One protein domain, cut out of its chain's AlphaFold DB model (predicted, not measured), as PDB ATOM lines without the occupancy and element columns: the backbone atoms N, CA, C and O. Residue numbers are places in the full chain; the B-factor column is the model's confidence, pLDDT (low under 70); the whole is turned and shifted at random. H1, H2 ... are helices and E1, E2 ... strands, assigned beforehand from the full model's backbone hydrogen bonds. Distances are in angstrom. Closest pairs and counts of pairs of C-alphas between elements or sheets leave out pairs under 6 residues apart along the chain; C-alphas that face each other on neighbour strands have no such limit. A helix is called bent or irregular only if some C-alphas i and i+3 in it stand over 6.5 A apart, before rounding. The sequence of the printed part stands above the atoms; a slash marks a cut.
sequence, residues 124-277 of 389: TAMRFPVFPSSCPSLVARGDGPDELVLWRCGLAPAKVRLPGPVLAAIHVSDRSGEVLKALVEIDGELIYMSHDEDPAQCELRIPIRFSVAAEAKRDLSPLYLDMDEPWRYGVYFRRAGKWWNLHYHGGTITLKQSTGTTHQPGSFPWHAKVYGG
ATOM      1  N   THR A 124     -21.929 -46.975 -17.397       49.75
ATOM      2  CA  THR A 124     -21.191 -46.128 -18.379       49.75
ATOM      3  C   THR A 124     -21.271 -44.617 -18.094       49.75
ATOM      4  O   THR A 124     -22.323 -44.003 -18.178       49.75
ATOM      5  N   ALA A 125     -20.139 -43.934 -17.887       51.88
ATOM      6  CA  ALA A 125     -20.137 -42.467 -17.784       51.88
ATOM      7  C   ALA A 125     -20.324 -41.805 -19.164       51.88
ATOM      8  O   ALA A 125     -19.427 -41.854 -20.008       51.88
ATOM      9  N   MET A 126     -21.450 -41.122 -19.383       58.19
ATOM     10  CA  MET A 126     -21.665 -40.331 -20.598       58.19
ATOM     11  C   MET A 126     -20.765 -39.097 -20.637       58.19
ATOM     12  O   MET A 126     -20.740 -38.296 -19.699       58.19
ATOM     13  N   ARG A 127     -20.101 -38.869 -21.776       71.50
ATOM     14  CA  ARG A 127     -19.467 -37.571 -22.079       71.50
ATOM     15  C   ARG A 127     -20.390 -36.764 -22.987       71.50
ATOM     16  O   ARG A 127     -20.878 -37.323 -23.965       71.50
ATOM     17  N   PHE A 128     -20.635 -35.503 -22.610       73.88
ATOM     18  CA  PHE A 128     -21.694 -34.582 -23.063       73.88
ATOM     19  C   PHE A 128     -22.385 -34.962 -24.393       73.88
ATOM     20  O   PHE A 128     -21.708 -35.041 -25.422       73.88
ATOM     21  N   PRO A 129     -23.713 -35.195 -24.380       74.88
ATOM     22  CA  PRO A 129     -24.442 -35.608 -25.573       74.88
ATOM     23  C   PRO A 129     -24.557 -34.493 -26.624       74.88
ATOM     24  O   PRO A 129     -24.172 -33.354 -26.394       74.88
ATOM     25  N   VAL A 130     -25.136 -34.815 -27.778       75.81
ATOM     26  CA  VAL A 130     -25.591 -33.883 -28.817       75.81
ATOM     27  C   VAL A 130     -26.945 -34.338 -29.357       75.81
ATOM     28  O   VAL A 130     -27.272 -35.529 -29.304       75.81
ATOM     29  N   PHE A 131     -27.739 -33.395 -29.873       72.19
ATOM     30  CA  PHE A 131     -29.025 -33.720 -30.488       72.19
ATOM     31  C   PHE A 131     -28.937 -33.921 -31.994       72.19
ATOM     32  O   PHE A 131     -28.194 -33.206 -32.671       72.19
ATOM     33  N   PRO A 132     -29.759 -34.830 -32.524       65.31
ATOM     34  CA  PRO A 132     -30.012 -34.941 -33.932       65.31
ATOM     35  C   PRO A 132     -30.917 -33.829 -34.450       65.31
ATOM     36  O   PRO A 132     -31.615 -33.156 -33.695       65.31
ATOM     37  N   SER A 133     -30.891 -33.632 -35.765       60.09
ATOM     38  CA  SER A 133     -31.661 -32.585 -36.441       60.09
ATOM     39  C   SER A 133     -33.155 -32.896 -36.559       60.09
ATOM     40  O   SER A 133     -33.926 -31.985 -36.820       60.09
ATOM     41  N   SER A 134     -33.558 -34.160 -36.407       57.16
ATOM     42  CA  SER A 134     -34.835 -34.656 -36.947       57.16
ATOM     43  C   SER A 134     -35.603 -35.636 -36.053       57.16
ATOM     44  O   SER A 134     -36.705 -36.051 -36.399       57.16
ATOM     45  N   CYS A 135     -35.066 -36.023 -34.896       63.47
ATOM     46  CA  CYS A 135     -35.767 -36.921 -33.973       63.47
ATOM     47  C   CYS A 135     -35.421 -36.606 -32.522       63.47
ATOM     48  O   CYS A 135     -34.324 -36.113 -32.260       63.47
ATOM     49  N   PRO A 136     -36.297 -36.951 -31.557       67.56
ATOM     50  CA  PRO A 136     -36.032 -36.696 -30.157       67.56
ATOM     51  C   PRO A 136     -35.080 -37.739 -29.553       67.56
ATOM     52  O   PRO A 136     -35.418 -38.475 -28.624       67.56
ATOM     53  N   SER A 137     -33.890 -37.825 -30.130       75.81
ATOM     54  CA  SER A 137     -32.848 -38.766 -29.742       75.81
ATOM     55  C   SER A 137     -31.653 -38.006 -29.188       75.81
ATOM     56  O   SER A 137     -31.534 -36.808 -29.379       75.81
ATOM     57  N   LEU A 138     -30.759 -38.680 -28.486       79.81
ATOM     58  CA  LEU A 138     -29.515 -38.137 -27.956       79.81
ATOM     59  C   LEU A 138     -28.387 -39.039 -28.424       79.81
ATOM     60  O   LEU A 138     -28.493 -40.257 -28.308       79.81
ATOM     61  N   VAL A 139     -27.306 -38.451 -28.917       85.06
ATOM     62  CA  VAL A 139     -26.070 -39.184 -29.201       85.06
ATOM     63  C   VAL A 139     -25.024 -38.724 -28.202       85.06
ATOM     64  O   VAL A 139     -24.800 -37.527 -28.072       85.06
ATOM     65  N   ALA A 140     -24.362 -39.636 -27.503       84.69
ATOM     66  CA  ALA A 140     -23.183 -39.302 -26.705       84.69
ATOM     67  C   ALA A 140     -22.061 -40.295 -26.934       84.69
ATOM     68  O   ALA A 140     -22.214 -41.313 -27.609       84.69
ATOM     69  N   ARG A 141     -20.917 -39.983 -26.333       84.56
ATOM     70  CA  ARG A 141     -19.783 -40.893 -26.289       84.56
ATOM     71  C   ARG A 141     -20.032 -42.000 -25.265       84.56
ATOM     72  O   ARG A 141     -20.492 -41.709 -24.160       84.56
ATOM     73  N   GLY A 142     -19.699 -43.230 -25.644       78.56
ATOM     74  CA  GLY A 142     -19.615 -44.368 -24.733       78.56
ATOM     75  C   GLY A 142     -18.286 -44.406 -23.973       78.56
ATOM     76  O   GLY A 142     -17.602 -43.389 -23.822       78.56
ATOM     77  N   ASP A 143     -17.909 -45.597 -23.507       77.12
ATOM     78  CA  ASP A 143     -16.689 -45.795 -22.715       77.12
ATOM     79  C   ASP A 143     -15.413 -45.676 -23.571       77.12
ATOM     80  O   ASP A 143     -14.396 -45.126 -23.129       77.12
ATOM     81  N   GLY A 144     -15.480 -46.159 -24.817       78.88
ATOM     82  CA  GLY A 144     -14.413 -46.067 -25.814       78.88
ATOM     83  C   GLY A 144     -14.445 -44.772 -26.641       78.88
ATOM     84  O   GLY A 144     -15.501 -44.158 -26.811       78.88
ATOM     85  N   PRO A 145     -13.302 -44.325 -27.198       86.56
ATOM     86  CA  PRO A 145     -13.271 -43.182 -28.113       86.56
ATOM     87  C   PRO A 145     -14.017 -43.454 -29.432       86.56
ATOM     88  O   PRO A 145     -14.403 -42.500 -30.100       86.56
ATOM     89  N   ASP A 146     -14.206 -44.726 -29.775       89.62
ATOM     90  CA  ASP A 146     -14.884 -45.304 -30.939       89.62
ATOM     91  C   ASP A 146     -16.345 -45.715 -30.667       89.62
ATOM     92  O   ASP A 146     -17.055 -46.150 -31.575       89.62
ATOM     93  N   GLU A 147     -16.804 -45.593 -29.419       86.88
ATOM     94  CA  GLU A 147     -18.148 -45.990 -29.002       86.88
ATOM     95  C   GLU A 147     -19.082 -44.778 -28.934       86.88
ATOM     96  O   GLU A 147     -18.778 -43.754 -28.311       86.88
ATOM     97  N   LEU A 148     -20.255 -44.921 -29.544       87.81
ATOM     98  CA  LEU A 148     -21.377 -44.004 -29.426       87.81
ATOM     99  C   LEU A 148     -22.538 -44.700 -28.729       87.81
ATOM    100  O   LEU A 148     -22.802 -45.882 -28.947       87.81
ATOM    101  N   VAL A 149     -23.266 -43.938 -27.925       84.88
ATOM    102  CA  VAL A 149     -24.532 -44.365 -27.343       84.88
ATOM    103  C   VAL A 149     -25.630 -43.484 -27.914       84.88
ATOM    104  O   VAL A 149     -25.574 -42.257 -27.805       84.88
ATOM    105  N   LEU A 150     -26.605 -44.118 -28.558       83.88
ATOM    106  CA  LEU A 150     -27.804 -43.495 -29.093       83.88
ATOM    107  C   LEU A 150     -28.971 -43.797 -28.150       83.88
ATOM    108  O   LEU A 150     -29.404 -44.944 -28.036       83.88
ATOM    109  N   TRP A 151     -29.513 -42.767 -27.511       78.12
ATOM    110  CA  TRP A 151     -30.792 -42.860 -26.809       78.12
ATOM    111  C   TRP A 151     -31.890 -42.332 -27.701       78.12
ATOM    112  O   TRP A 151     -31.818 -41.202 -28.170       78.12
ATOM    113  N   ARG A 152     -32.935 -43.124 -27.885       73.44
ATOM    114  CA  ARG A 152     -34.182 -42.669 -28.494       73.44
ATOM    115  C   ARG A 152     -35.209 -42.595 -27.375       73.44
ATOM    116  O   ARG A 152     -35.311 -43.535 -26.591       73.44
ATOM    117  N   CYS A 153     -35.914 -41.471 -27.252       63.09
ATOM    118  CA  CYS A 153     -36.900 -41.307 -26.185       63.09
ATOM    119  C   CYS A 153     -37.902 -42.479 -26.198       63.09
ATOM    120  O   CYS A 153     -38.485 -42.778 -27.239       63.09
ATOM    121  N   GLY A 154     -38.066 -43.161 -25.061       57.25
ATOM    122  CA  GLY A 154     -38.955 -44.323 -24.930       57.25
ATOM    123  C   GLY A 154     -38.387 -45.662 -25.420       57.25
ATOM    124  O   GLY A 154     -39.094 -46.663 -25.360       57.25
ATOM    125  N   LEU A 155     -37.129 -45.714 -25.870       60.19
ATOM    126  CA  LEU A 155     -36.457 -46.942 -26.304       60.19
ATOM    127  C   LEU A 155     -35.174 -47.187 -25.505       60.19
ATOM    128  O   LEU A 155     -34.538 -46.259 -25.004       60.19
ATOM    129  N   ALA A 156     -34.769 -48.457 -25.422       59.84
ATOM    130  CA  ALA A 156     -33.493 -48.826 -24.823       59.84
ATOM    131  C   ALA A 156     -32.317 -48.172 -25.580       59.84
ATOM    132  O   ALA A 156     -32.382 -48.029 -26.809       59.84
ATOM    133  N   PRO A 157     -31.236 -47.787 -24.875       71.88
ATOM    134  CA  PRO A 157     -30.041 -47.260 -25.516       71.88
ATOM    135  C   PRO A 157     -29.440 -48.266 -26.493       71.88
ATOM    136  O   PRO A 157     -29.245 -49.435 -26.159       71.88
ATOM    137  N   ALA A 158     -29.076 -47.786 -27.677       76.69
ATOM    138  CA  ALA A 158     -28.286 -48.542 -28.633       76.69
ATOM    139  C   ALA A 158     -26.815 -48.132 -28.513       76.69
ATOM    140  O   ALA A 158     -26.484 -46.945 -28.561       76.69
ATOM    141  N   LYS A 159     -25.925 -49.115 -28.370       83.00
ATOM    142  CA  LYS A 159     -24.476 -48.907 -28.424       83.00
ATOM    143  C   LYS A 159     -23.983 -49.199 -29.834       83.00
ATOM    144  O   LYS A 159     -24.256 -50.268 -30.373       83.00
ATOM    145  N   VAL A 160     -23.241 -48.259 -30.405       85.94
ATOM    146  CA  VAL A 160     -22.645 -48.373 -31.737       85.94
ATOM    147  C   VAL A 160     -21.137 -48.255 -31.600       85.94
ATOM    148  O   VAL A 160     -20.641 -47.340 -30.943       85.94
ATOM    149  N   ARG A 161     -20.402 -49.179 -32.219       89.19
ATOM    150  CA  ARG A 161     -18.942 -49.135 -32.288       89.19
ATOM    151  C   ARG A 161     -18.517 -48.858 -33.720       89.19
ATOM    152  O   ARG A 161     -18.941 -49.562 -34.631       89.19
ATOM    153  N   LEU A 162     -17.698 -47.831 -33.894       91.06
ATOM    154  CA  LEU A 162     -17.171 -47.398 -35.182       91.06
ATOM    155  C   LEU A 162     -15.733 -47.913 -35.369       91.06
ATOM    156  O   LEU A 162     -15.087 -48.295 -34.394       91.06
ATOM    157  N   PRO A 163     -15.207 -47.949 -36.605       91.62
ATOM    158  CA  PRO A 163     -13.874 -48.495 -36.894       91.62
ATOM    159  C   PRO A 163     -12.708 -47.704 -36.273       91.62
ATOM    160  O   PRO A 163     -11.564 -48.149 -36.339       91.62
ATOM    161  N   GLY A 164     -12.974 -46.551 -35.655       92.19
ATOM    162  CA  GLY A 164     -11.963 -45.740 -34.992       92.19
ATOM    163  C   GLY A 164     -12.557 -44.636 -34.113       92.19
ATOM    164  O   GLY A 164     -13.777 -44.549 -33.948       92.19
ATOM    165  N   PRO A 165     -11.702 -43.781 -33.522       93.88
ATOM    166  CA  PRO A 165     -12.124 -42.683 -32.663       93.88
ATOM    167  C   PRO A 165     -13.106 -41.730 -33.349       93.88
ATOM    168  O   PRO A 165     -12.858 -41.259 -34.458       93.88
ATOM    169  N   VAL A 166     -14.186 -41.376 -32.653       93.38
ATOM    170  CA  VAL A 166     -15.241 -40.494 -33.164       93.38
ATOM    171  C   VAL A 166     -15.004 -39.058 -32.729       93.38
ATOM    172  O   VAL A 166     -14.907 -38.758 -31.535       93.38
ATOM    173  N   LEU A 167     -14.965 -38.137 -33.686       93.19
ATOM    174  CA  LEU A 167     -14.842 -36.707 -33.428       93.19
ATOM    175  C   LEU A 167     -16.208 -36.067 -33.188       93.19
ATOM    176  O   LEU A 167     -16.392 -35.344 -32.207       93.19
ATOM    177  N   ALA A 168     -17.150 -36.339 -34.088       91.94
ATOM    178  CA  ALA A 168     -18.471 -35.735 -34.113       91.94
ATOM    179  C   ALA A 168     -19.505 -36.740 -34.618       91.94
ATOM    180  O   ALA A 168     -19.157 -37.620 -35.406       91.94
ATOM    181  N   ALA A 169     -20.760 -36.597 -34.201       90.12
ATOM    182  CA  ALA A 169     -21.836 -37.458 -34.676       90.12
ATOM    183  C   ALA A 169     -23.181 -36.734 -34.744       90.12
ATOM    184  O   ALA A 169     -23.406 -35.726 -34.072       90.12
ATOM    185  N   ILE A 170     -24.072 -37.280 -35.566       85.94
ATOM    186  CA  ILE A 170     -25.476 -36.899 -35.663       85.94
ATOM    187  C   ILE A 170     -26.301 -38.126 -36.024       85.94
ATOM    188  O   ILE A 170     -25.896 -38.934 -36.852       85.94
ATOM    189  N   HIS A 171     -27.473 -38.259 -35.417       82.25
ATOM    190  CA  HIS A 171     -28.477 -39.208 -35.877       82.25
ATOM    191  C   HIS A 171     -29.435 -38.486 -36.833       82.25
ATOM    192  O   HIS A 171     -29.876 -37.373 -36.568       82.25
ATOM    193  N   VAL A 172     -29.743 -39.064 -37.980       74.44
ATOM    194  CA  VAL A 172     -30.705 -38.481 -38.916       74.44
ATOM    195  C   VAL A 172     -31.839 -39.469 -39.057       74.44
ATOM    196  O   VAL A 172     -31.605 -40.635 -39.340       74.44
ATOM    197  N   SER A 173     -33.055 -39.006 -38.807       66.44
ATOM    198  CA  SER A 173     -34.273 -39.790 -38.934       66.44
ATOM    199  C   SER A 173     -35.185 -39.047 -39.888       66.44
ATOM    200  O   SER A 173     -35.747 -38.016 -39.530       66.44
ATOM    201  N   ASP A 174     -35.348 -39.551 -41.100       58.84
ATOM    202  CA  ASP A 174     -36.317 -39.002 -42.039       58.84
ATOM    203  C   ASP A 174     -37.167 -40.114 -42.667       58.84
ATOM    204  O   ASP A 174     -37.159 -41.263 -42.227       58.84
ATOM    205  N   ARG A 175     -37.948 -39.771 -43.697       53.69
ATOM    206  CA  ARG A 175     -38.800 -40.742 -44.402       53.69
ATOM    207  C   ARG A 175     -38.005 -41.845 -45.116       53.69
ATOM    208  O   ARG A 175     -38.612 -42.835 -45.512       53.69
ATOM    209  N   SER A 176     -36.706 -41.649 -45.341       49.75
ATOM    210  CA  SER A 176     -35.821 -42.580 -46.046       49.75
ATOM    211  C   SER A 176     -35.077 -43.537 -45.111       49.75
ATOM    212  O   SER A 176     -34.622 -44.583 -45.570       49.75
ATOM    213  N   GLY A 177     -35.016 -43.236 -43.809       63.00
ATOM    214  CA  GLY A 177     -34.494 -44.146 -42.793       63.00
ATOM    215  C   GLY A 177     -33.945 -43.445 -41.553       63.00
ATOM    216  O   GLY A 177     -33.902 -42.216 -41.460       63.00
ATOM    217  N   GLU A 178     -33.505 -44.263 -40.600       73.12
ATOM    218  CA  GLU A 178     -32.757 -43.844 -39.415       73.12
ATOM    219  C   GLU A 178     -31.279 -44.177 -39.619       73.12
ATOM    220  O   GLU A 178     -30.912 -45.339 -39.785       73.12
ATOM    221  N   VAL A 179     -30.423 -43.156 -39.638       80.25
ATOM    222  CA  VAL A 179     -28.998 -43.311 -39.925       80.25
ATOM    223  C   VAL A 179     -28.168 -42.515 -38.931       80.25
ATOM    224  O   VAL A 179     -28.252 -41.288 -38.855       80.25
ATOM    225  N   LEU A 180     -27.298 -43.208 -38.197       86.81
ATOM    226  CA  LEU A 180     -26.229 -42.572 -37.438       86.81
ATOM    227  C   LEU A 180     -25.077 -42.218 -38.383       86.81
ATOM    228  O   LEU A 180     -24.523 -43.097 -39.044       86.81
ATOM    229  N   LYS A 181     -24.711 -40.938 -38.425       88.38
ATOM    230  CA  LYS A 181     -23.575 -40.415 -39.185       88.38
ATOM    231  C   LYS A 181     -22.501 -39.901 -38.242       88.38
ATOM    232  O   LYS A 181     -22.811 -39.286 -37.217       88.38
ATOM    233  N   ALA A 182     -21.244 -40.123 -38.594       92.69
ATOM    234  CA  ALA A 182     -20.116 -39.772 -37.748       92.69
ATOM    235  C   ALA A 182     -18.908 -39.290 -38.555       92.69
ATOM    236  O   ALA A 182     -18.726 -39.642 -39.718       92.69
ATOM    237  N   LEU A 183     -18.072 -38.488 -37.895       94.50
ATOM    238  CA  LEU A 183     -16.709 -38.188 -38.316       94.50
ATOM    239  C   LEU A 183     -15.747 -39.045 -37.503       94.50
ATOM    240  O   LEU A 183     -15.657 -38.875 -36.285       94.50
ATOM    241  N   VAL A 184     -15.033 -39.939 -38.178       95.00
ATOM    242  CA  VAL A 184     -14.198 -40.979 -37.569       95.00
ATOM    243  C   VAL A 184     -12.755 -40.835 -38.046       95.00
ATOM    244  O   VAL A 184     -12.517 -40.496 -39.203       95.00
ATOM    245  N   GLU A 185     -11.787 -41.062 -37.159       95.38
ATOM    246  CA  GLU A 185     -10.374 -41.195 -37.537       95.38
ATOM    247  C   GLU A 185     -10.052 -42.645 -37.910       95.38
ATOM    248  O   GLU A 185     -10.242 -43.541 -37.088       95.38
ATOM    249  N   ILE A 186      -9.522 -42.863 -39.116       94.56
ATOM    250  CA  ILE A 186      -9.005 -44.159 -39.584       94.56
ATOM    251  C   ILE A 186      -7.676 -43.900 -40.295       94.56
ATOM    252  O   ILE A 186      -7.617 -43.062 -41.187       94.56
ATOM    253  N   ASP A 187      -6.605 -44.580 -39.877       93.38
ATOM    254  CA  ASP A 187      -5.272 -44.500 -40.499       93.38
ATOM    255  C   ASP A 187      -4.739 -43.066 -40.728       93.38
ATOM    256  O   ASP A 187      -4.035 -42.778 -41.695       93.38
ATOM    257  N   GLY A 188      -5.057 -42.139 -39.814       93.94
ATOM    258  CA  GLY A 188      -4.643 -40.733 -39.898       93.94
ATOM    259  C   GLY A 188      -5.470 -39.881 -40.869       93.94
ATOM    260  O   GLY A 188      -5.121 -38.724 -41.120       93.94
ATOM    261  N   GLU A 189      -6.572 -40.413 -41.390       96.00
ATOM    262  CA  GLU A 189      -7.584 -39.683 -42.148       96.00
ATOM    263  C   GLU A 189      -8.830 -39.432 -41.295       96.00
ATOM    264  O   GLU A 189      -9.217 -40.253 -40.466       96.00
ATOM    265  N   LEU A 190      -9.478 -38.290 -41.512       96.00
ATOM    266  CA  LEU A 190     -10.820 -38.013 -41.016       96.00
ATOM    267  C   LEU A 190     -11.825 -38.380 -42.102       96.00
ATOM    268  O   LEU A 190     -11.757 -37.836 -43.207       96.00
ATOM    269  N   ILE A 191     -12.757 -39.265 -41.767       94.19
ATOM    270  CA  ILE A 191     -13.728 -39.836 -42.696       94.19
ATOM    271  C   ILE A 191     -15.136 -39.542 -42.185       94.19
ATOM    272  O   ILE A 191     -15.451 -39.800 -41.022       94.19
ATOM    273  N   TYR A 192     -15.978 -38.980 -43.049       92.19
ATOM    274  CA  TYR A 192     -17.417 -38.890 -42.824       92.19
ATOM    275  C   TYR A 192     -18.087 -40.148 -43.362       92.19
ATOM    276  O   TYR A 192     -17.932 -40.467 -44.539       92.19
ATOM    277  N   MET A 193     -18.831 -40.838 -42.503       88.88
ATOM    278  CA  MET A 193     -19.497 -42.087 -42.856       88.88
ATOM    279  C   MET A 193     -20.828 -42.244 -42.128       88.88
ATOM    280  O   MET A 193     -21.009 -41.754 -41.004       88.88
ATOM    281  N   SER A 194     -21.747 -42.969 -42.755       85.19
ATOM    282  CA  SER A 194     -22.861 -43.600 -42.048       85.19
ATOM    283  C   SER A 194     -22.366 -44.860 -41.328       85.19
ATOM    284  O   SER A 194     -21.431 -45.513 -41.780       85.19
ATOM    285  N   HIS A 195     -22.984 -45.219 -40.202       75.19
ATOM    286  CA  HIS A 195     -22.525 -46.340 -39.370       75.19
ATOM    287  C   HIS A 195     -22.408 -47.697 -40.093       75.19
ATOM    288  O   HIS A 195     -21.535 -48.482 -39.732       75.19
ATOM    289  N   ASP A 196     -23.234 -47.943 -41.113       72.19
ATOM    290  CA  ASP A 196     -23.253 -49.188 -41.894       72.19
ATOM    291  C   ASP A 196     -22.483 -49.096 -43.227       72.19
ATOM    292  O   ASP A 196     -22.477 -50.045 -44.012       72.19
ATOM    293  N   GLU A 197     -21.858 -47.955 -43.528       76.81
ATOM    294  CA  GLU A 197     -21.103 -47.774 -44.771       76.81
ATOM    295  C   GLU A 197     -19.699 -48.383 -44.673       76.81
ATOM    296  O   GLU A 197     -19.013 -48.273 -43.655       76.81
ATOM    297  N   ASP A 198     -19.239 -48.985 -45.773       76.19
ATOM    298  CA  ASP A 198     -17.836 -49.362 -45.939       76.19
ATOM    299  C   ASP A 198     -16.980 -48.083 -46.013       76.19
ATOM    300  O   ASP A 198     -17.172 -47.287 -46.941       76.19
ATOM    301  N   PRO A 199     -16.006 -47.877 -45.100       72.06
ATOM    302  CA  PRO A 199     -15.151 -46.696 -45.121       72.06
ATOM    303  C   PRO A 199     -14.475 -46.470 -46.473       72.06
ATOM    304  O   PRO A 199     -14.265 -45.320 -46.862       72.06
ATOM    305  N   ALA A 200     -14.137 -47.539 -47.205       70.38
ATOM    306  CA  ALA A 200     -13.495 -47.453 -48.517       70.38
ATOM    307  C   ALA A 200     -14.376 -46.777 -49.581       70.38
ATOM    308  O   ALA A 200     -13.851 -46.272 -50.572       70.38
ATOM    309  N   GLN A 201     -15.693 -46.741 -49.371       73.69
ATOM    310  CA  GLN A 201     -16.673 -46.141 -50.279       73.69
ATOM    311  C   GLN A 201     -17.030 -44.699 -49.890       73.69
ATOM    312  O   GLN A 201     -17.700 -44.005 -50.651       73.69
ATOM    313  N   CYS A 202     -16.568 -44.220 -48.730       76.88
ATOM    314  CA  CYS A 202     -16.834 -42.861 -48.274       76.88
ATOM    315  C   CYS A 202     -15.997 -41.844 -49.057       76.88
ATOM    316  O   CYS A 202     -14.767 -41.791 -48.948       76.88
ATOM    317  N   GLU A 203     -16.692 -40.989 -49.801       77.94
ATOM    318  CA  GLU A 203     -16.088 -39.935 -50.613       77.94
ATOM    319  C   GLU A 203     -15.505 -38.791 -49.769       77.94
ATOM    320  O   GLU A 203     -14.469 -38.244 -50.125       77.94
ATOM    321  N   LEU A 204     -16.107 -38.438 -48.625       88.06
ATOM    322  CA  LEU A 204     -15.598 -37.382 -47.738       88.06
ATOM    323  C   LEU A 204     -14.521 -37.915 -46.787       88.06
ATOM    324  O   LEU A 204     -14.787 -38.227 -45.623       88.06
ATOM    325  N   ARG A 205     -13.286 -37.953 -47.284       92.38
ATOM    326  CA  ARG A 205     -12.080 -38.321 -46.534       92.38
ATOM    327  C   ARG A 205     -10.950 -37.318 -46.734       92.38
ATOM    328  O   ARG A 205     -10.758 -36.794 -47.831       92.38
ATOM    329  N   ILE A 206     -10.199 -37.027 -45.675       95.25
ATOM    330  CA  ILE A 206      -9.033 -36.140 -45.756       95.25
ATOM    331  C   ILE A 206      -7.966 -36.521 -44.719       95.25
ATOM    332  O   ILE A 206      -8.319 -36.774 -43.566       95.25
ATOM    333  N   PRO A 207      -6.665 -36.501 -45.055       95.81
ATOM    334  CA  PRO A 207      -5.610 -36.677 -44.063       95.81
ATOM    335  C   PRO A 207      -5.638 -35.557 -43.020       95.81
ATOM    336  O   PRO A 207      -5.798 -34.374 -43.343       95.81
ATOM    337  N   ILE A 208      -5.423 -35.920 -41.757       95.81
ATOM    338  CA  ILE A 208      -5.385 -34.984 -40.634       95.81
ATOM    339  C   ILE A 208      -4.013 -34.951 -39.965       95.81
ATOM    340  O   ILE A 208      -3.219 -35.881 -40.021       95.81
ATOM    341  N   ARG A 209      -3.716 -33.819 -39.317       93.81
ATOM    342  CA  ARG A 209      -2.484 -33.601 -38.533       93.81
ATOM    343  C   ARG A 209      -2.757 -33.512 -37.032       93.81
ATOM    344  O   ARG A 209      -1.964 -32.950 -36.282       93.81
ATOM    345  N   PHE A 210      -3.921 -33.980 -36.603       92.31
ATOM    346  CA  PHE A 210      -4.351 -33.991 -35.212       92.31
ATOM    347  C   PHE A 210      -4.933 -35.359 -34.873       92.31
ATOM    348  O   PHE A 210      -5.381 -36.063 -35.765       92.31
ATOM    349  N   SER A 211      -4.950 -35.706 -33.587       90.75
ATOM    350  CA  SER A 211      -5.542 -36.959 -33.113       90.75
ATOM    351  C   SER A 211      -6.988 -36.732 -32.679       90.75
ATOM    352  O   SER A 211      -7.246 -35.920 -31.784       90.75
ATOM    353  N   VAL A 212      -7.925 -37.474 -33.266       92.00
ATOM    354  CA  VAL A 212      -9.320 -37.513 -32.815       92.00
ATOM    355  C   VAL A 212      -9.408 -38.191 -31.461       92.00
ATOM    356  O   VAL A 212     -10.131 -37.690 -30.612       92.00
ATOM    357  N   ALA A 213      -8.627 -39.241 -31.186       86.81
ATOM    358  CA  ALA A 213      -8.593 -39.861 -29.856       86.81
ATOM    359  C   ALA A 213      -8.238 -38.860 -28.733       86.81
ATOM    360  O   ALA A 213      -8.784 -38.930 -27.629       86.81
ATOM    361  N   ALA A 214      -7.346 -37.900 -29.004       85.75
ATOM    362  CA  ALA A 214      -7.015 -36.841 -28.053       85.75
ATOM    363  C   ALA A 214      -8.165 -35.833 -27.868       85.75
ATOM    364  O   ALA A 214      -8.443 -35.425 -26.739       85.75
ATOM    365  N   GLU A 215      -8.858 -35.459 -28.947       82.75
ATOM    366  CA  GLU A 215     -10.054 -34.602 -28.885       82.75
ATOM    367  C   GLU A 215     -11.238 -35.329 -28.221       82.75
ATOM    368  O   GLU A 215     -11.985 -34.721 -27.464       82.75
ATOM    369  N   ALA A 216     -11.352 -36.644 -28.415       74.00
ATOM    370  CA  ALA A 216     -12.375 -37.540 -27.875       74.00
ATOM    371  C   ALA A 216     -12.315 -37.724 -26.351       74.00
ATOM    372  O   ALA A 216     -13.247 -38.252 -25.738       74.00
ATOM    373  N   LYS A 217     -11.228 -37.281 -25.709       72.25
ATOM    374  CA  LYS A 217     -11.186 -37.138 -24.245       72.25
ATOM    375  C   LYS A 217     -12.117 -36.029 -23.744       72.25
ATOM    376  O   LYS A 217     -12.413 -35.996 -22.555       72.25
ATOM    377  N   ARG A 218     -12.544 -35.127 -24.630       71.00
ATOM    378  CA  ARG A 218     -13.521 -34.067 -24.364       71.00
ATOM    379  C   ARG A 218     -14.934 -34.547 -24.725       71.00
ATOM    380  O   ARG A 218     -15.186 -35.738 -24.912       71.00
ATOM    381  N   ASP A 219     -15.843 -33.589 -24.822       76.56
ATOM    382  CA  ASP A 219     -17.231 -33.773 -25.232       76.56
ATOM    383  C   ASP A 219     -17.356 -34.300 -26.667       76.56
ATOM    384  O   ASP A 219     -16.492 -34.066 -27.521       76.56
ATOM    385  N   LEU A 220     -18.445 -35.025 -26.946       86.19
ATOM    386  CA  LEU A 220     -18.791 -35.390 -28.315       86.19
ATOM    387  C   LEU A 220     -19.192 -34.125 -29.076       86.19
ATOM    388  O   LEU A 220     -20.029 -33.345 -28.628       86.19
ATOM    389  N   SER A 221     -18.566 -33.906 -30.226       87.00
ATOM    390  CA  SER A 221     -18.868 -32.737 -31.035       87.00
ATOM    391  C   SER A 221     -20.173 -32.930 -31.813       87.00
ATOM    392  O   SER A 221     -20.405 -34.021 -32.343       87.00
ATOM    393  N   PRO A 222     -21.030 -31.899 -31.928       83.81
ATOM    394  CA  PRO A 222     -22.176 -31.971 -32.822       83.81
ATOM    395  C   PRO A 222     -21.690 -32.025 -34.270       83.81
ATOM    396  O   PRO A 222     -20.751 -31.315 -34.639       83.81
ATOM    397  N   LEU A 223     -22.348 -32.847 -35.085       86.00
ATOM    398  CA  LEU A 223     -22.145 -32.897 -36.527       86.00
ATOM    399  C   LEU A 223     -23.371 -32.302 -37.217       86.00
ATOM    400  O   LEU A 223     -24.481 -32.755 -36.982       86.00
ATOM    401  N   TYR A 224     -23.193 -31.307 -38.073       82.19
ATOM    402  CA  TYR A 224     -24.279 -30.783 -38.897       82.19
ATOM    403  C   TYR A 224     -23.951 -30.981 -40.359       82.19
ATOM    404  O   TYR A 224     -22.813 -30.792 -40.773       82.19
ATOM    405  N   LEU A 225     -24.951 -31.377 -41.129       79.75
ATOM    406  CA  LEU A 225     -24.796 -31.623 -42.552       79.75
ATOM    407  C   LEU A 225     -24.915 -30.295 -43.296       79.75
ATOM    408  O   LEU A 225     -25.764 -29.476 -42.954       79.75
ATOM    409  N   ASP A 226     -24.043 -30.080 -44.271       77.38
ATOM    410  CA  ASP A 226     -24.165 -29.007 -45.249       77.38
ATOM    411  C   ASP A 226     -24.405 -29.627 -46.612       77.38
ATOM    412  O   ASP A 226     -23.490 -30.210 -47.188       77.38
ATOM    413  N   MET A 227     -25.626 -29.551 -47.118       67.62
ATOM    414  CA  MET A 227     -25.954 -30.039 -48.452       67.62
ATOM    415  C   MET A 227     -26.697 -28.966 -49.233       67.62
ATOM    416  O   MET A 227     -27.841 -29.163 -49.618       67.62
ATOM    417  N   ASP A 228     -26.050 -27.820 -49.451       56.81
ATOM    418  CA  ASP A 228     -26.607 -26.717 -50.240       56.81
ATOM    419  C   ASP A 228     -27.013 -27.142 -51.666       56.81
ATOM    420  O   ASP A 228     -28.074 -26.743 -52.142       56.81
ATOM    421  N   GLU A 229     -26.204 -27.968 -52.341       57.88
ATOM    422  CA  GLU A 229     -26.462 -28.456 -53.705       57.88
ATOM    423  C   GLU A 229     -25.946 -29.901 -53.877       57.88
ATOM    424  O   GLU A 229     -25.015 -30.300 -53.179       57.88
ATOM    425  N   PRO A 230     -26.458 -30.705 -54.833       54.97
ATOM    426  CA  PRO A 230     -26.022 -32.098 -55.019       54.97
ATOM    427  C   PRO A 230     -24.508 -32.281 -55.239       54.97
ATOM    428  O   PRO A 230     -23.954 -33.330 -54.929       54.97
ATOM    429  N   TRP A 231     -23.826 -31.264 -55.776       54.78
ATOM    430  CA  TRP A 231     -22.375 -31.249 -56.025       54.78
ATOM    431  C   TRP A 231     -21.567 -30.521 -54.943       54.78
ATOM    432  O   TRP A 231     -20.340 -30.420 -55.047       54.78
ATOM    433  N   ARG A 232     -22.241 -29.985 -53.922       63.56
ATOM    434  CA  ARG A 232     -21.647 -29.275 -52.794       63.56
ATOM    435  C   ARG A 232     -22.246 -29.838 -51.516       63.56
ATOM    436  O   ARG A 232     -23.277 -29.376 -51.035       63.56
ATOM    437  N   TYR A 233     -21.553 -30.831 -50.978       79.06
ATOM    438  CA  TYR A 233     -21.927 -31.459 -49.728       79.06
ATOM    439  C   TYR A 233     -20.738 -31.500 -48.769       79.06
ATOM    440  O   TYR A 233     -19.567 -31.534 -49.166       79.06
ATOM    441  N   GLY A 234     -21.034 -31.447 -47.483       85.69
ATOM    442  CA  GLY A 234     -20.045 -31.348 -46.434       85.69
ATOM    443  C   GLY A 234     -20.672 -31.446 -45.061       85.69
ATOM    444  O   GLY A 234     -21.852 -31.761 -44.897       85.69
ATOM    445  N   VAL A 235     -19.847 -31.197 -44.055       88.00
ATOM    446  CA  VAL A 235     -20.263 -31.224 -42.662       88.00
ATOM    447  C   VAL A 235     -19.573 -30.148 -41.844       88.00
ATOM    448  O   VAL A 235     -18.391 -29.850 -42.038       88.00
ATOM    449  N   TYR A 236     -20.302 -29.629 -40.865       87.56
ATOM    450  CA  TYR A 236     -19.817 -28.733 -39.832       87.56
ATOM    451  C   TYR A 236     -19.694 -29.456 -38.499       87.56
ATOM    452  O   TYR A 236     -20.580 -30.206 -38.097       87.56
ATOM    453  N   PHE A 237     -18.607 -29.196 -37.782       88.69
ATOM    454  CA  PHE A 237     -18.368 -29.772 -36.461       88.69
ATOM    455  C   PHE A 237     -17.522 -28.840 -35.597       88.69
ATOM    456  O   PHE A 237     -16.802 -27.974 -36.098       88.69
ATOM    457  N   ARG A 238     -17.581 -29.013 -34.275       86.31
ATOM    458  CA  ARG A 238     -16.695 -28.298 -33.344       86.31
ATOM    459  C   ARG A 238     -15.416 -29.075 -33.065       86.31
ATOM    460  O   ARG A 238     -15.444 -30.271 -32.793       86.31
ATOM    461  N   ARG A 239     -14.290 -28.372 -33.044       87.44
ATOM    462  CA  ARG A 239     -12.998 -28.887 -32.587       87.44
ATOM    463  C   ARG A 239     -12.216 -27.770 -31.910       87.44
ATOM    464  O   ARG A 239     -12.157 -26.655 -32.427       87.44
ATOM    465  N   ALA A 240     -11.612 -28.071 -30.758       85.19
ATOM    466  CA  ALA A 240     -10.843 -27.103 -29.968       85.19
ATOM    467  C   ALA A 240     -11.604 -25.774 -29.742       85.19
ATOM    468  O   ALA A 240     -11.057 -24.685 -29.898       85.19
ATOM    469  N   GLY A 241     -12.903 -25.874 -29.438       79.56
ATOM    470  CA  GLY A 241     -13.784 -24.729 -29.189       79.56
ATOM    471  C   GLY A 241     -14.268 -23.975 -30.433       79.56
ATOM    472  O   GLY A 241     -15.191 -23.171 -30.307       79.56
ATOM    473  N   LYS A 242     -13.728 -24.258 -31.625       85.75
ATOM    474  CA  LYS A 242     -14.051 -23.566 -32.882       85.75
ATOM    475  C   LYS A 242     -14.861 -24.447 -33.828       85.75
ATOM    476  O   LYS A 242     -14.762 -25.669 -33.757       85.75
ATOM    477  N   TRP A 243     -15.628 -23.831 -34.721       86.56
ATOM    478  CA  TRP A 243     -16.304 -24.536 -35.808       86.56
ATOM    479  C   TRP A 243     -15.357 -24.785 -36.980       86.56
ATOM    480  O   TRP A 243     -14.561 -23.924 -37.356       86.56
ATOM    481  N   TRP A 244     -15.463 -25.973 -37.550       90.94
ATOM    482  CA  TRP A 244     -14.727 -26.450 -38.711       90.94
ATOM    483  C   TRP A 244     -15.705 -26.995 -39.731       90.94
ATOM    484  O   TRP A 244     -16.828 -27.361 -39.381       90.94
ATOM    485  N   ASN A 245     -15.263 -27.039 -40.978       89.56
ATOM    486  CA  ASN A 245     -16.048 -27.539 -42.080       89.56
ATOM    487  C   ASN A 245     -15.203 -28.476 -42.956       89.56
ATOM    488  O   ASN A 245     -14.093 -28.124 -43.362       89.56
ATOM    489  N   LEU A 246     -15.721 -29.683 -43.199       92.00
ATOM    490  CA  LEU A 246     -15.171 -30.677 -44.124       92.00
ATOM    491  C   LEU A 246     -16.099 -30.762 -45.334       92.00
ATOM    492  O   LEU A 246     -17.228 -31.219 -45.193       92.00
ATOM    493  N   HIS A 247     -15.667 -30.256 -46.483       89.12
ATOM    494  CA  HIS A 247     -16.540 -30.078 -47.645       89.12
ATOM    495  C   HIS A 247     -15.919 -30.637 -48.913       89.12
ATOM    496  O   HIS A 247     -14.726 -30.439 -49.159       89.12
ATOM    497  N   TYR A 248     -16.771 -31.222 -49.746       85.88
ATOM    498  CA  TYR A 248     -16.505 -31.509 -51.142       85.88
ATOM    499  C   TYR A 248     -16.976 -30.338 -52.013       85.88
ATOM    500  O   TYR A 248     -18.110 -29.869 -51.900       85.88
ATOM    501  N   HIS A 249     -16.098 -29.848 -52.885       80.81
ATOM    502  CA  HIS A 249     -16.426 -28.812 -53.858       80.81
ATOM    503  C   HIS A 249     -15.627 -29.022 -55.146       80.81
ATOM    504  O   HIS A 249     -14.402 -28.894 -55.153       80.81
ATOM    505  N   GLY A 250     -16.323 -29.322 -56.249       73.75
ATOM    506  CA  GLY A 250     -15.717 -29.416 -57.583       73.75
ATOM    507  C   GLY A 250     -14.573 -30.432 -57.674       73.75
ATOM    508  O   GLY A 250     -13.508 -30.105 -58.189       73.75
ATOM    509  N   GLY A 251     -14.756 -31.636 -57.119       81.06
ATOM    510  CA  GLY A 251     -13.742 -32.701 -57.134       81.06
ATOM    511  C   GLY A 251     -12.688 -32.609 -56.028       81.06
ATOM    512  O   GLY A 251     -11.830 -33.479 -55.937       81.06
ATOM    513  N   THR A 252     -12.726 -31.570 -55.186       85.88
ATOM    514  CA  THR A 252     -11.736 -31.359 -54.121       85.88
ATOM    515  C   THR A 252     -12.388 -31.406 -52.747       85.88
ATOM    516  O   THR A 252     -13.381 -30.722 -52.501       85.88
ATOM    517  N   ILE A 253     -11.781 -32.156 -51.828       91.44
ATOM    518  CA  ILE A 253     -12.171 -32.197 -50.415       91.44
ATOM    519  C   ILE A 253     -11.293 -31.220 -49.642       91.44
ATOM    520  O   ILE A 253     -10.067 -31.226 -49.765       91.44
ATOM    521  N   THR A 254     -11.907 -30.361 -48.834       92.00
ATOM    522  CA  THR A 254     -11.187 -29.385 -48.014       92.00
ATOM    523  C   THR A 254     -11.656 -29.418 -46.572       92.00
ATOM    524  O   THR A 254     -12.850 -29.507 -46.300       92.00
ATOM    525  N   LEU A 255     -10.700 -29.298 -45.650       93.62
ATOM    526  CA  LEU A 255     -10.942 -29.095 -44.228       93.62
ATOM    527  C   LEU A 255     -10.472 -27.695 -43.844       93.62
ATOM    528  O   LEU A 255      -9.280 -27.391 -43.936       93.62
ATOM    529  N   LYS A 256     -11.396 -26.834 -43.420       91.88
ATOM    530  CA  LYS A 256     -11.099 -25.446 -43.045       91.88
ATOM    531  C   LYS A 256     -11.819 -25.072 -41.756       91.88
ATOM    532  O   LYS A 256     -12.766 -25.729 -41.328       91.88
ATOM    533  N   GLN A 257     -11.330 -24.030 -41.092       90.25
ATOM    534  CA  GLN A 257     -12.073 -23.427 -39.992       90.25
ATOM    535  C   GLN A 257     -13.273 -22.680 -40.589       90.25
ATOM    536  O   GLN A 257     -13.093 -21.900 -41.526       90.25
ATOM    537  N   SER A 258     -14.471 -22.899 -40.046       83.75
ATOM    538  CA  SER A 258     -15.662 -22.180 -40.496       83.75
ATOM    539  C   SER A 258     -15.561 -20.700 -40.118       83.75
ATOM    540  O   SER A 258     -15.033 -20.342 -39.060       83.75
ATOM    541  N   THR A 259     -16.072 -19.837 -40.993       77.19
ATOM    542  CA  THR A 259     -16.220 -18.398 -40.742       77.19
ATOM    543  C   THR A 259     -17.445 -18.086 -39.877       77.19
ATOM    544  O   THR A 259     -17.516 -17.002 -39.300       77.19
ATOM    545  N   GLY A 260     -18.389 -19.025 -39.752       68.12
ATOM    546  CA  GLY A 260     -19.540 -18.908 -38.858       68.12
ATOM    547  C   GLY A 260     -19.148 -19.126 -37.397       68.12
ATOM    548  O   GLY A 260     -18.383 -20.038 -37.072       68.12
ATOM    549  N   THR A 261     -19.694 -18.317 -36.490       65.69
ATOM    550  CA  THR A 261     -19.526 -18.535 -35.042       65.69
ATOM    551  C   THR A 261     -20.607 -19.457 -34.483       65.69
ATOM    552  O   THR A 261     -20.360 -20.164 -33.506       65.69
ATOM    553  N   THR A 262     -21.762 -19.519 -35.151       65.38
ATOM    554  CA  THR A 262     -22.912 -20.336 -34.764       65.38
ATOM    555  C   THR A 262     -23.338 -21.203 -35.939       65.38
ATOM    556  O   THR A 262     -23.549 -20.710 -37.047       65.38
ATOM    557  N   HIS A 263     -23.464 -22.501 -35.674       69.75
ATOM    558  CA  HIS A 263     -24.061 -23.463 -36.592       69.75
ATOM    559  C   HIS A 263     -25.194 -24.146 -35.839       69.75
ATOM    560  O   HIS A 263     -25.029 -24.515 -34.672       69.75
ATOM    561  N   GLN A 264     -26.344 -24.268 -36.485       68.06
ATOM    562  CA  GLN A 264     -27.516 -24.945 -35.944       68.06
ATOM    563  C   GLN A 264     -28.095 -25.870 -37.016       68.06
ATOM    564  O   GLN A 264     -27.965 -25.562 -38.204       68.06
ATOM    565  N   PRO A 265     -28.714 -26.995 -36.631       63.34
ATOM    566  CA  PRO A 265     -29.419 -27.826 -37.596       63.34
ATOM    567  C   PRO A 265     -30.566 -27.015 -38.221       63.34
ATOM    568  O   PRO A 265     -31.205 -26.208 -37.549       63.34
ATOM    569  N   GLY A 266     -30.787 -27.165 -39.523       57.12
ATOM    570  CA  GLY A 266     -31.919 -26.569 -40.230       57.12
ATOM    571  C   GLY A 266     -33.176 -27.436 -40.157       57.12
ATOM    572  O   GLY A 266     -33.125 -28.605 -39.794       57.12
ATOM    573  N   SER A 267     -34.307 -26.848 -40.557       47.56
ATOM    574  CA  SER A 267     -35.647 -27.464 -40.607       47.56
ATOM    575  C   SER A 267     -35.852 -28.440 -41.774       47.56
ATOM    576  O   SER A 267     -36.917 -29.026 -41.931       47.56
ATOM    577  N   PHE A 268     -34.855 -28.571 -42.646       46.44
ATOM    578  CA  PHE A 268     -34.757 -29.655 -43.616       46.44
ATOM    579  C   PHE A 268     -33.535 -30.482 -43.197       46.44
ATOM    580  O   PHE A 268     -32.523 -29.846 -42.888       46.44
ATOM    581  N   PRO A 269     -33.589 -31.832 -43.176       48.94
ATOM    582  CA  PRO A 269     -32.616 -32.704 -42.491       48.94
ATOM    583  C   PRO A 269     -31.139 -32.622 -42.939       48.94
ATOM    584  O   PRO A 269     -30.317 -33.439 -42.535       48.94
ATOM    585  N   TRP A 270     -30.760 -31.615 -43.719       52.41
ATOM    586  CA  TRP A 270     -29.582 -31.604 -44.566       52.41
ATOM    587  C   TRP A 270     -28.820 -30.273 -44.612       52.41
ATOM    588  O   TRP A 270     -27.727 -30.247 -45.165       52.41
ATOM    589  N   HIS A 271     -29.350 -29.188 -44.033       61.03
ATOM    590  CA  HIS A 271     -28.691 -27.876 -44.090       61.03
ATOM    591  C   HIS A 271     -28.390 -27.342 -42.697       61.03
ATOM    592  O   HIS A 271     -29.299 -27.078 -41.911       61.03
ATOM    593  N   ALA A 272     -27.117 -27.123 -42.397       60.56
ATOM    594  CA  ALA A 272     -26.712 -26.314 -41.268       60.56
ATOM    595  C   ALA A 272     -27.056 -24.852 -41.571       60.56
ATOM    596  O   ALA A 272     -26.598 -24.284 -42.560       60.56
ATOM    597  N   LYS A 273     -27.825 -24.203 -40.698       64.12
ATOM    598  CA  LYS A 273     -27.966 -22.748 -40.748       64.12
ATOM    599  C   LYS A 273     -26.681 -22.146 -40.188       64.12
ATOM    600  O   LYS A 273     -26.393 -22.278 -38.995       64.12
ATOM    601  N   VAL A 274     -25.892 -21.525 -41.063       56.50
ATOM    602  CA  VAL A 274     -24.624 -20.874 -40.713       56.50
ATOM    603  C   VAL A 274     -24.850 -19.379 -40.586       56.50
ATOM    604  O   VAL A 274     -25.218 -18.727 -41.559       56.50
ATOM    605  N   TYR A 275     -24.606 -18.827 -39.398       58.88
ATOM    606  CA  TYR A 275     -24.671 -17.382 -39.184       58.88
ATOM    607  C   TYR A 275     -23.390 -16.838 -38.543       58.88
ATOM    608  O   TYR A 275     -22.743 -17.464 -37.697       58.88
ATOM    609  N   GLY A 276     -23.007 -15.643 -38.995       46.00
ATOM    610  CA  GLY A 276     -21.742 -14.981 -38.678       46.00
ATOM    611  C   GLY A 276     -21.726 -14.200 -37.361       46.00
ATOM    612  O   GLY A 276     -21.235 -13.075 -37.349       46.00
ATOM    613  N   GLY A 277     -22.267 -14.734 -36.262       53.62
ATOM    614  CA  GLY A 277     -22.136 -14.069 -34.960       53.62
ATOM    615  C   GLY A 277     -23.076 -14.562 -33.859       53.62
ATOM    616  O   GLY A 277     -24.081 -15.218 -34.120       53.62
TER     617      GLY A 277
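Overview. This is residues 124 to 277 of the 389 residues of an uncharacterized protein of Lentzea waywayandensis (UniProt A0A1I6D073). An eight-stranded sheet, curled like part of a barrel and folded back so that its edge strands E8 and E12 come near again, makes the core; the four-stranded sheet E1 to E4 covers E5 on the outside of the curl, and the small hairpin E13 and E14 covers E9 and E10. The curled sheet runs E8, E7, E6, E5, E9, E10, E11, E12 and is mixed, with E5 and E9 parallel and the other neighbours antiparallel; the two smaller sheets are antiparallel. The printed part has 154 residues and is mostly strand, with strands E1 to E8, then the short helix H1, then strands E9 to E14. It is compact and rounded, with a radius of gyration of the C-alphas of 14.4 A and spans of 41 by 34 by 33 A.

Along the chain. Find C-alpha 127 at (-19.467, -37.571, -22.079), where E1, residues 127 to 130, begins. E2, residues 137 to 141, E3, residues 147 to 152, and E4, residues 158 to 161, follow it. Next look for E5, residues 166 to 174, 22.9 A from first to last C-alpha, beginning at (-15.241, -40.494, -33.164). E6, residues 177 to 186, is the longest strand by residues, 25.7 A, and bends by 55 degrees at residue 183. Then come E7, residues 189 to 194, E8, residues 205 to 207, and H1, residues 212 to 215. E9, residues 221 to 229, is 24.3 A long; E10, residues 232 to 239, 22.0 A; E11, residues 242 to 249, 21.8 A; and E12, residues 252 to 257, 16.2 A. E13, residues 262 to 265, and E14, residues 272 to 275, come last, and E14 ends at (-24.671, -17.382, -39.184).

Arrangement. Begin with the largest sheet, a folded sheet, one sheet bent back on itself into two leaves: E8 and E7 face E5, E9, E10, E11 and E12, with E6 as the hinge. It is twisted. It holds two meanders, E5 to E8 and E9 to E12, in which each strand is the antiparallel neighbour of the one before. In the hairpin E5 and E6, N 170 and O 181 are 2.9 A apart, within hydrogen-bond range; in the hairpin E10 and E11, N 244 and O 237 are 2.8 A apart. E5 and E9 are parallel, with N 223 and O 169 at 3.2 A. The pairing of E9 is staggered: residues 221 to 222 pair with E5, residues 223 to 229 with E10. The closest C-alphas of the edge strands E8 and E12, Ile 206 and Ile 253, are 6.9 A apart. The three sheets form a stack of sheets, face to face in turn. The sheet E1 to E4, itself a meander, has its strands at 45 degrees to those of the large sheet; Val 139 of E2 and Ile 170 of E5 are the closest C-alphas of that pair, 6.9 A apart. In the hairpin E2 and E3, N 138 and O 151 are 2.8 A apart. In the hairpin E13 and E14, N 273 and O 264 are 2.8 A apart, and the closest C-alphas of E14 and E9, Ala 272 and Asp 226, are 5.4 A apart. H1 is on the large sheet, over none of its strands, at a height over the sheet of 7.8 A; it is too short for an O i to N i+4 pair, and its one O i to N i+3 pair is within range.

Size, cuts and confidence. The two C-alphas farthest apart, those of Thr 124 and Gly 250, are 43.0 A apart. The printed part has no cut and no long link. The mean pLDDT of the printed part is 77.9; 41 residues are under 70, among them residues 260 to 277.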